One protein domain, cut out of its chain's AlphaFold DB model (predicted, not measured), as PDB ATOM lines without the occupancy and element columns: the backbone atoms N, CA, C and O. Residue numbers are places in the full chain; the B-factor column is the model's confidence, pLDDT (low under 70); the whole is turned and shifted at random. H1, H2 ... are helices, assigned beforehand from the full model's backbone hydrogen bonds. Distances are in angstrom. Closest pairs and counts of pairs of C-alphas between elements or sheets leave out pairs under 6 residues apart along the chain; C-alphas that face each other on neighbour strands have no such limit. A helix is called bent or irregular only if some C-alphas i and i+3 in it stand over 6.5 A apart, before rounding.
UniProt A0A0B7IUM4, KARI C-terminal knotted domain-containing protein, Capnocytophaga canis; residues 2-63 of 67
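Overview. This is residues 2 to 63 of the 67 residues of the protein "KARI C-terminal knotted domain-containing protein" of Capnocytophaga canis (UniProt A0A0B7IUM4). Three separate helices are strung along an open chain shaped like a wide U: H1 and the first part of a long loop make one arm, the loop turns across the bottom, H2 makes the other arm, and H3 turns off from the end of H2 at a corner. There is no packed core, and no helix touches another. The printed part has 62 residues, with three named helices in the order H1, H2, H3 and no named strand; the class is all helix. The whole is extended, with a radius of gyration of the C-alphas of 17.9 A, and its outline is flat, spanning 46 by 39 by 19 A.

Arrangement. Start at Phe 2, where H1, residues 2 to 15, begins. Go on through the long link of 18 residues, 16 to 33, to H2, residues 34 to 45; H1 and H2 are apart. Past the tight link of 2 residues comes H3, residues 48 to 62, and H1 and H3 are apart too. Look next at Ala 45 and Val 51: their C-alphas, the closest of H2 and H3, are 7.3 A apart. These two helices are close but not clearly touching, with 2 pairs of C-alphas within 8 A. They run the same way at a steep tilt of 69 degrees, only just short of about perpendicular, and their centres are 20.4 A apart. In H2 and H3 every O i to N i+4 pair is within hydrogen-bond range, while in H1 7 of 10 are.

Along the chain. Find C-alpha 2 at (29.515, -46.610, -61.882); from there H1 runs 19.8 A to C-alpha 15. It is irregular: C-alphas 9 and 12 are 7.3 A apart, where about 5 A is found in a regular helix. Find C-alpha 34 at (38.339, -25.899, -31.047), from which H2 runs 16.1 A to C-alpha 45. H3, the longest helix with 15 residues, runs 21.5 A from C-alpha 48 to C-alpha 62 at (62.774, -32.123, -53.696).

Size, cuts and confidence. The two C-alphas farthest apart are those of Gly 16 and Met 63, at 47.5 A; Phe 2 and Met 63 have C-alphas 36.7 A apart. The printed part has no cut. Along the long link, the C-alphas of residues 16 to 33 lie 13 to 20 A from the mean of the C-alphas. Among the stretches that stand free are residues 2 to 13, which belong to H1, and residues 23 to 44, of which 34 to 44 belong to H2. The mean pLDDT of the printed part is 88.5, and residues 27 to 28 are under 70, of low confidence in this model.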
ATOM      1  N   PHE A   2      29.601 -47.237 -63.218       90.12
ATOM      2  CA  PHE A   2      29.515 -46.610 -61.882       90.12
ATOM      3  C   PHE A   2      28.413 -45.539 -61.755       90.12
ATOM      4  O   PHE A   2      27.597 -45.598 -60.848       90.12
ATOM      5  N   ASP A   3      28.342 -44.598 -62.699       89.62
ATOM      6  CA  ASP A   3      27.391 -43.475 -62.637       89.62
ATOM      7  C   ASP A   3      25.911 -43.908 -62.602       89.62
ATOM      8  O   ASP A   3      25.112 -43.323 -61.876       89.62
ATOM      9  N   HIS A   4      25.560 -44.969 -63.336       91.81
ATOM     10  CA  HIS A   4      24.193 -45.494 -63.372       91.81
ATOM     11  C   HIS A   4      23.762 -46.078 -62.021       91.81
ATOM     12  O   HIS A   4      22.621 -45.885 -61.619       91.81
ATOM     13  N   GLU A   5      24.691 -46.723 -61.312       91.81
ATOM     14  CA  GLU A   5      24.434 -47.389 -60.031       91.81
ATOM     15  C   GLU A   5      24.562 -46.433 -58.839       91.81
ATOM     16  O   GLU A   5      23.819 -46.525 -57.865       91.81
ATOM     17  N   CYS A   6      25.482 -45.467 -58.898       93.38
ATOM     18  CA  CYS A   6      25.712 -44.559 -57.777       93.38
ATOM     19  C   CYS A   6      24.614 -43.515 -57.610       93.38
ATOM     20  O   CYS A   6      24.326 -43.134 -56.481       93.38
ATOM     21  N   ARG A   7      23.973 -43.073 -58.700       91.38
ATOM     22  CA  ARG A   7      22.849 -42.126 -58.639       91.38
ATOM     23  C   ARG A   7      21.683 -42.645 -57.784       91.38
ATOM     24  O   ARG A   7      21.336 -41.948 -56.834       91.38
ATOM     25  N   PRO A   8      21.098 -43.831 -58.045       92.94
ATOM     26  CA  PRO A   8      20.035 -44.364 -57.198       92.94
ATOM     27  C   PRO A   8      20.533 -44.715 -55.791       92.94
ATOM     28  O   PRO A   8      19.785 -44.537 -54.835       92.94
ATOM     29  N   LEU A   9      21.796 -45.138 -55.640       93.25
ATOM     30  CA  LEU A   9      22.387 -45.461 -54.337       93.25
ATOM     31  C   LEU A   9      22.406 -44.260 -53.380       93.25
ATOM     32  O   LEU A   9      22.112 -44.418 -52.198       93.25
ATOM     33  N   ILE A  10      22.757 -43.070 -53.877       93.81
ATOM     34  CA  ILE A  10      22.868 -41.865 -53.040       93.81
ATOM     35  C   ILE A  10      21.612 -40.989 -53.062       93.81
ATOM     36  O   ILE A  10      21.529 -40.065 -52.260       93.81
ATOM     37  N   ALA A  11      20.642 -41.260 -53.943       92.31
ATOM     38  CA  ALA A  11      19.452 -40.423 -54.130       92.31
ATOM     39  C   ALA A  11      18.707 -40.164 -52.811       92.31
ATOM     40  O   ALA A  11      18.537 -39.016 -52.420       92.31
ATOM     41  N   ALA A  12      18.385 -41.225 -52.062       90.19
ATOM     42  CA  ALA A  12      17.675 -41.102 -50.786       90.19
ATOM     43  C   ALA A  12      18.462 -40.318 -49.719       90.19
ATOM     44  O   ALA A  12      17.862 -39.665 -48.869       90.19
ATOM     45  N   TYR A  13      19.798 -40.376 -49.757       91.50
ATOM     46  CA  TYR A  13      20.643 -39.587 -48.863       91.50
ATOM     47  C   TYR A  13      20.606 -38.106 -49.245       91.50
ATOM     48  O   TYR A  13      20.388 -37.266 -48.380       91.50
ATOM     49  N   ILE A  14      20.778 -37.792 -50.533       89.81
ATOM     50  CA  ILE A  14      20.785 -36.413 -51.037       89.81
ATOM     51  C   ILE A  14      19.420 -35.741 -50.848       89.81
ATOM     52  O   ILE A  14      19.378 -34.599 -50.395       89.81
ATOM     53  N   ASP A  15      18.321 -36.445 -51.124       89.44
ATOM     54  CA  ASP A  15      16.958 -35.918 -50.977       89.44
ATOM     55  C   ASP A  15      16.589 -35.623 -49.510       89.44
ATOM     56  O   ASP A  15      15.704 -34.810 -49.240       89.44
ATOM     57  N   GLY A  16      17.272 -36.263 -48.554       89.06
ATOM     58  CA  GLY A  16      17.111 -36.024 -47.119       89.06
ATOM     59  C   GLY A  16      17.979 -34.895 -46.553       89.06
ATOM     60  O   GLY A  16      17.844 -34.576 -45.371       89.06
ATOM     61  N   LEU A  17      18.882 -34.304 -47.346       88.81
ATOM     62  CA  LEU A  17      19.753 -33.223 -46.881       88.81
ATOM     63  C   LEU A  17      18.996 -31.899 -46.752       88.81
ATOM     64  O   LEU A  17      18.081 -31.578 -47.510       88.81
ATOM     65  N   GLU A  18      19.432 -31.076 -45.804       83.69
ATOM     66  CA  GLU A  18      18.923 -29.719 -45.672       83.69
ATOM     67  C   GLU A  18      19.338 -28.841 -46.868       83.69
ATOM     68  O   GLU A  18      20.446 -28.921 -47.402       83.69
ATOM     69  N   ASN A  19      18.462 -27.909 -47.253       78.56
ATOM     70  CA  ASN A  19      18.688 -26.986 -48.375       78.56
ATOM     71  C   ASN A  19      19.867 -26.007 -48.173       78.56
ATOM     72  O   ASN A  19      20.178 -25.221 -49.066       78.56
ATOM     73  N   ASN A  20      20.475 -25.981 -46.987       79.75
ATOM     74  CA  ASN A  20      21.654 -25.179 -46.653       79.75
ATOM     75  C   ASN A  20      22.980 -25.930 -46.899       79.75
ATOM     76  O   ASN A  20      24.029 -25.293 -46.850       79.75
ATOM     77  N   VAL A  21      22.948 -27.239 -47.184       82.62
ATOM     78  CA  VAL A  21      24.151 -28.071 -47.361       82.62
ATOM     79  C   VAL A  21      24.823 -27.814 -48.714       82.62
ATOM     80  O   VAL A  21      26.046 -27.891 -48.819       82.62
ATOM     81  N   ILE A  22      24.053 -27.483 -49.758       83.38
ATOM     82  CA  ILE A  22      24.563 -27.261 -51.122       83.38
ATOM     83  C   ILE A  22      23.913 -26.016 -51.738       83.38
ATOM     84  O   ILE A  22      22.715 -25.789 -51.608       83.38
ATOM     85  N   GLY A  23      24.705 -25.201 -52.445       80.88
ATOM     86  CA  GLY A  23      24.207 -24.087 -53.265       80.88
ATOM     87  C   GLY A  23      23.816 -22.816 -52.502       80.88
ATOM     88  O   GLY A  23      23.501 -21.806 -53.130       80.88
ATOM     89  N   ARG A  24      23.878 -22.820 -51.164       80.94
ATOM     90  CA  ARG A  24      23.719 -21.627 -50.318       80.94
ATOM     91  C   ARG A  24      25.036 -21.282 -49.629       80.94
ATOM     92  O   ARG A  24      25.863 -22.153 -49.387       80.94
ATOM     93  N   HIS A  25      25.246 -19.999 -49.336       76.50
ATOM     94  CA  HIS A  25      26.396 -19.586 -48.531       76.50
ATOM     95  C   HIS A  25      26.253 -20.124 -47.105       76.50
ATOM     96  O   HIS A  25      25.186 -20.019 -46.500       76.50
ATOM     97  N   PHE A  26      27.339 -20.671 -46.563       76.56
ATOM     98  CA  PHE A  26      27.418 -21.036 -45.156       76.56
ATOM     99  C   PHE A  26      27.582 -19.756 -44.327       76.56
ATOM    100  O   PHE A  26      28.678 -19.217 -44.198       76.56
ATOM    101  N   THR A  27      26.480 -19.213 -43.815       68.56
ATOM    102  CA  THR A  27      26.477 -18.024 -42.949       68.56
ATOM    103  C   THR A  27      25.940 -18.393 -41.576       68.56
ATOM    104  O   THR A  27      24.727 -18.396 -41.379       68.56
ATOM    105  N   ALA A  28      26.837 -18.707 -40.634       63.19
ATOM    106  CA  ALA A  28      26.446 -19.021 -39.256       63.19
ATOM    107  C   ALA A  28      27.370 -18.472 -38.150       63.19
ATOM    108  O   ALA A  28      26.944 -18.497 -37.004       63.19
ATOM    109  N   SER A  29      28.544 -17.894 -38.470       71.31
ATOM    110  CA  SER A  29      29.678 -17.596 -37.555       71.31
ATOM    111  C   SER A  29      30.786 -18.650 -37.661       71.31
ATOM    112  O   SER A  29      30.509 -19.836 -37.787       71.31
ATOM    113  N   ASN A  30      32.051 -18.218 -37.579       71.12
ATOM    114  CA  ASN A  30      33.225 -19.107 -37.511       71.12
ATOM    115  C   ASN A  30      33.460 -19.660 -36.093       71.12
ATOM    116  O   ASN A  30      34.530 -20.194 -35.803       71.12
ATOM    117  N   GLN A  31      32.497 -19.483 -35.187       76.56
ATOM    118  CA  GLN A  31      32.561 -20.048 -33.847       76.56
ATOM    119  C   GLN A  31      32.237 -21.537 -33.914       76.56
ATOM    120  O   GLN A  31      31.081 -21.946 -33.951       76.56
ATOM    121  N   ILE A  32      33.303 -22.323 -33.972       82.38
ATOM    122  CA  ILE A  32      33.312 -23.781 -33.912       82.38
ATOM    123  C   ILE A  32      34.085 -24.147 -32.643       82.38
ATOM    124  O   ILE A  32      35.002 -23.420 -32.250       82.38
ATOM    125  N   ASP A  33      33.723 -25.249 -31.990       88.75
ATOM    126  CA  ASP A  33      34.520 -25.758 -30.878       88.75
ATOM    127  C   ASP A  33      35.925 -26.134 -31.378       88.75
ATOM    128  O   ASP A  33      36.098 -26.900 -32.331       88.75
ATOM    129  N   ASN A  34      36.952 -25.588 -30.726       89.38
ATOM    130  CA  ASN A  34      38.339 -25.899 -31.047       89.38
ATOM    131  C   ASN A  34      38.645 -27.390 -30.861       89.38
ATOM    132  O   ASN A  34      39.494 -27.918 -31.576       89.38
ATOM    133  N   ILE A  35      37.979 -28.069 -29.926       92.69
ATOM    134  CA  ILE A  35      38.170 -29.503 -29.687       92.69
ATOM    135  C   ILE A  35      37.702 -30.299 -30.907       92.69
ATOM    136  O   ILE A  35      38.476 -31.091 -31.454       92.69
ATOM    137  N   ASP A  36      36.489 -30.025 -31.386       91.62
ATOM    138  CA  ASP A  36      35.926 -30.669 -32.575       91.62
ATOM    139  C   ASP A  36      36.773 -30.375 -33.816       91.62
ATOM    140  O   ASP A  36      37.091 -31.275 -34.597       91.62
ATOM    141  N   LEU A  37      37.222 -29.125 -33.967       92.56
ATOM    142  CA  LEU A  37      38.081 -28.721 -35.076       92.56
ATOM    143  C   LEU A  37      39.418 -29.477 -35.067       92.56
ATOM    144  O   LEU A  37      39.863 -29.966 -36.108       92.56
ATOM    145  N   ILE A  38      40.061 -29.607 -33.903       94.19
ATOM    146  CA  ILE A  38      41.305 -30.374 -33.754       94.19
ATOM    147  C   ILE A  38      41.062 -31.848 -34.084       94.19
ATOM    148  O   ILE A  38      41.877 -32.457 -34.782       94.19
ATOM    149  N   GLN A  39      39.952 -32.423 -33.621       95.44
ATOM    150  CA  GLN A  39      39.616 -33.822 -33.868       95.44
ATOM    151  C   GLN A  39      39.405 -34.104 -35.360       95.44
ATOM    152  O   GLN A  39      40.004 -35.042 -35.893       95.44
ATOM    153  N   VAL A  40      38.612 -33.281 -36.050       95.38
ATOM    154  CA  VAL A  40      38.357 -33.420 -37.492       95.38
ATOM    155  C   VAL A  40      39.648 -33.238 -38.288       95.38
ATOM    156  O   VAL A  40      39.984 -34.089 -39.113       95.38
ATOM    157  N   ASN A  41      40.429 -32.195 -37.989       95.31
ATOM    158  CA  ASN A  41      41.702 -31.948 -38.669       95.31
ATOM    159  C   ASN A  41      42.689 -33.102 -38.474       95.31
ATOM    160  O   ASN A  41      43.347 -33.525 -39.427       95.31
ATOM    161  N   LYS A  42      42.764 -33.659 -37.260       95.12
ATOM    162  CA  LYS A  42      43.600 -34.827 -36.978       95.12
ATOM    163  C   LYS A  42      43.125 -36.052 -37.757       95.12
ATOM    164  O   LYS A  42      43.959 -36.751 -38.323       95.12
ATOM    165  N   SER A  43      41.815 -36.291 -37.824       96.06
ATOM    166  CA  SER A  43      41.244 -37.404 -38.592       96.06
ATOM    167  C   SER A  43      41.616 -37.309 -40.073       96.06
ATOM    168  O   SER A  43      42.100 -38.288 -40.638       96.06
ATOM    169  N   ILE A  44      41.463 -36.126 -40.677       96.06
ATOM    170  CA  ILE A  44      41.814 -35.874 -42.083       96.06
ATOM    171  C   ILE A  44      43.314 -36.103 -42.309       96.06
ATOM    172  O   ILE A  44      43.692 -36.879 -43.184       96.06
ATOM    173  N   ALA A  45      44.170 -35.493 -41.484       93.00
ATOM    174  CA  ALA A  45      45.623 -35.593 -41.629       93.00
ATOM    175  C   ALA A  45      46.163 -37.014 -41.392       93.00
ATOM    176  O   ALA A  45      47.172 -37.401 -41.975       93.00
ATOM    177  N   SER A  46      45.500 -37.799 -40.538       94.00
ATOM    178  CA  SER A  46      45.898 -39.178 -40.237       94.00
ATOM    179  C   SER A  46      45.471 -40.200 -41.296       94.00
ATOM    180  O   SER A  46      45.866 -41.363 -41.208       94.00
ATOM    181  N   HIS A  47      44.669 -39.800 -42.291       97.12
ATOM    182  CA  HIS A  47      44.187 -40.722 -43.310       97.12
ATOM    183  C   HIS A  47      45.366 -41.293 -44.129       97.12
ATOM    184  O   HIS A  47      46.220 -40.522 -44.575       97.12
ATOM    185  N   PRO A  48      45.425 -42.614 -44.404       96.38
ATOM    186  CA  PRO A  48      46.572 -43.239 -45.076       96.38
ATOM    187  C   PRO A  48      46.945 -42.594 -46.418       96.38
ATOM    188  O   PRO A  48      48.125 -42.498 -46.758       96.38
ATOM    189  N   ILE A  49      45.938 -42.113 -47.160       96.69
ATOM    190  CA  ILE A  49      46.148 -41.408 -48.432       96.69
ATOM    191  C   ILE A  49      46.932 -40.102 -48.254       96.69
ATOM    192  O   ILE A  49      47.776 -39.787 -49.088       96.69
ATOM    193  N   GLU A  50      46.706 -39.377 -47.157       96.88
ATOM    194  CA  GLU A  50      47.383 -38.112 -46.884       96.88
ATOM    195  C   GLU A  50      48.809 -38.341 -46.401       96.88
ATOM    196  O   GLU A  50      49.710 -37.624 -46.823       96.88
ATOM    197  N   VAL A  51      49.046 -39.389 -45.607       95.38
ATOM    198  CA  VAL A  51      50.395 -39.767 -45.161       95.38
ATOM    199  C   VAL A  51      51.285 -40.113 -46.357       95.38
ATOM    200  O   VAL A  51      52.357 -39.533 -46.540       95.38
ATOM    201  N   ILE A  52      50.827 -41.026 -47.217       95.88
ATOM    202  CA  ILE A  52      51.586 -41.434 -48.407       95.88
ATOM    203  C   ILE A  52      51.674 -40.269 -49.398       95.88
ATOM    204  O   ILE A  52      52.742 -40.001 -49.952       95.88
ATOM    205  N   GLY A  53      50.573 -39.541 -49.594       94.94
ATOM    206  CA  GLY A  53      50.518 -38.373 -50.464       94.94
ATOM    207  C   GLY A  53      51.513 -37.290 -50.053       94.94
ATOM    208  O   GLY A  53      52.190 -36.735 -50.916       94.94
ATOM    209  N   ALA A  54      51.664 -37.020 -48.754       94.12
ATOM    210  CA  ALA A  54      52.641 -36.068 -48.236       94.12
ATOM    211  C   ALA A  54      54.080 -36.490 -48.561       94.12
ATOM    212  O   ALA A  54      54.857 -35.666 -49.039       94.12
ATOM    213  N   HIS A  55      54.417 -37.771 -48.380       92.94
ATOM    214  CA  HIS A  55      55.750 -38.289 -48.700       92.94
ATOM    215  C   HIS A  55      56.057 -38.186 -50.199       92.94
ATOM    216  O   HIS A  55      57.105 -37.676 -50.587       92.94
ATOM    217  N   LEU A  56      55.127 -38.624 -51.054       94.38
ATOM    218  CA  LEU A  56      55.308 -38.576 -52.506       94.38
ATOM    219  C   LEU A  56      55.428 -37.136 -53.016       94.38
ATOM    220  O   LEU A  56      56.318 -36.846 -53.814       94.38
ATOM    221  N   ARG A  57      54.581 -36.218 -52.528       93.62
ATOM    222  CA  ARG A  57      54.656 -34.795 -52.888       93.62
ATOM    223  C   ARG A  57      55.979 -34.170 -52.442       93.62
ATOM    224  O   ARG A  57      56.579 -33.461 -53.241       93.62
ATOM    225  N   ALA A  58      56.458 -34.479 -51.234       92.00
ATOM    226  CA  ALA A  58      57.757 -34.009 -50.751       92.00
ATOM    227  C   ALA A  58      58.899 -34.468 -51.670       92.00
ATOM    228  O   ALA A  58      59.670 -33.641 -52.149       92.00
ATOM    229  N   TYR A  59      58.939 -35.756 -52.030       90.19
ATOM    230  CA  TYR A  59      59.937 -36.264 -52.978       90.19
ATOM    231  C   TYR A  59      59.852 -35.598 -54.355       90.19
ATOM    232  O   TYR A  59      60.881 -35.334 -54.972       90.19
ATOM    233  N   MET A  60      58.645 -35.303 -54.844       88.56
ATOM    234  CA  MET A  60      58.465 -34.597 -56.115       88.56
ATOM    235  C   MET A  60      58.923 -33.140 -56.062       88.56
ATOM    236  O   MET A  60      59.463 -32.644 -57.049       88.56
ATOM    237  N   THR A  61      58.726 -32.456 -54.936       84.88
ATOM    238  CA  THR A  61      59.216 -31.087 -54.729       84.88
ATOM    239  C   THR A  61      60.739 -31.046 -54.595       84.88
ATOM    240  O   THR A  61      61.376 -30.159 -55.161       84.88
ATOM    241  N   ASP A  62      61.328 -32.030 -53.916       84.69
ATOM    242  CA  ASP A  62      62.774 -32.123 -53.696       84.69
ATOM    243  C   ASP A  62      63.549 -32.641 -54.921       84.69
ATOM    244  O   ASP A  62      64.783 -32.554 -54.967       84.69
ATOM    245  N   MET A  63      62.853 -33.151 -55.945       75.88
ATOM    246  CA  MET A  63      63.470 -33.579 -57.199       75.88
ATOM    247  C   MET A  63      64.074 -32.383 -57.951       75.88
ATOM    248  O   MET A  63      63.417 -31.663 -58.705       75.88
TER     249      MET A  63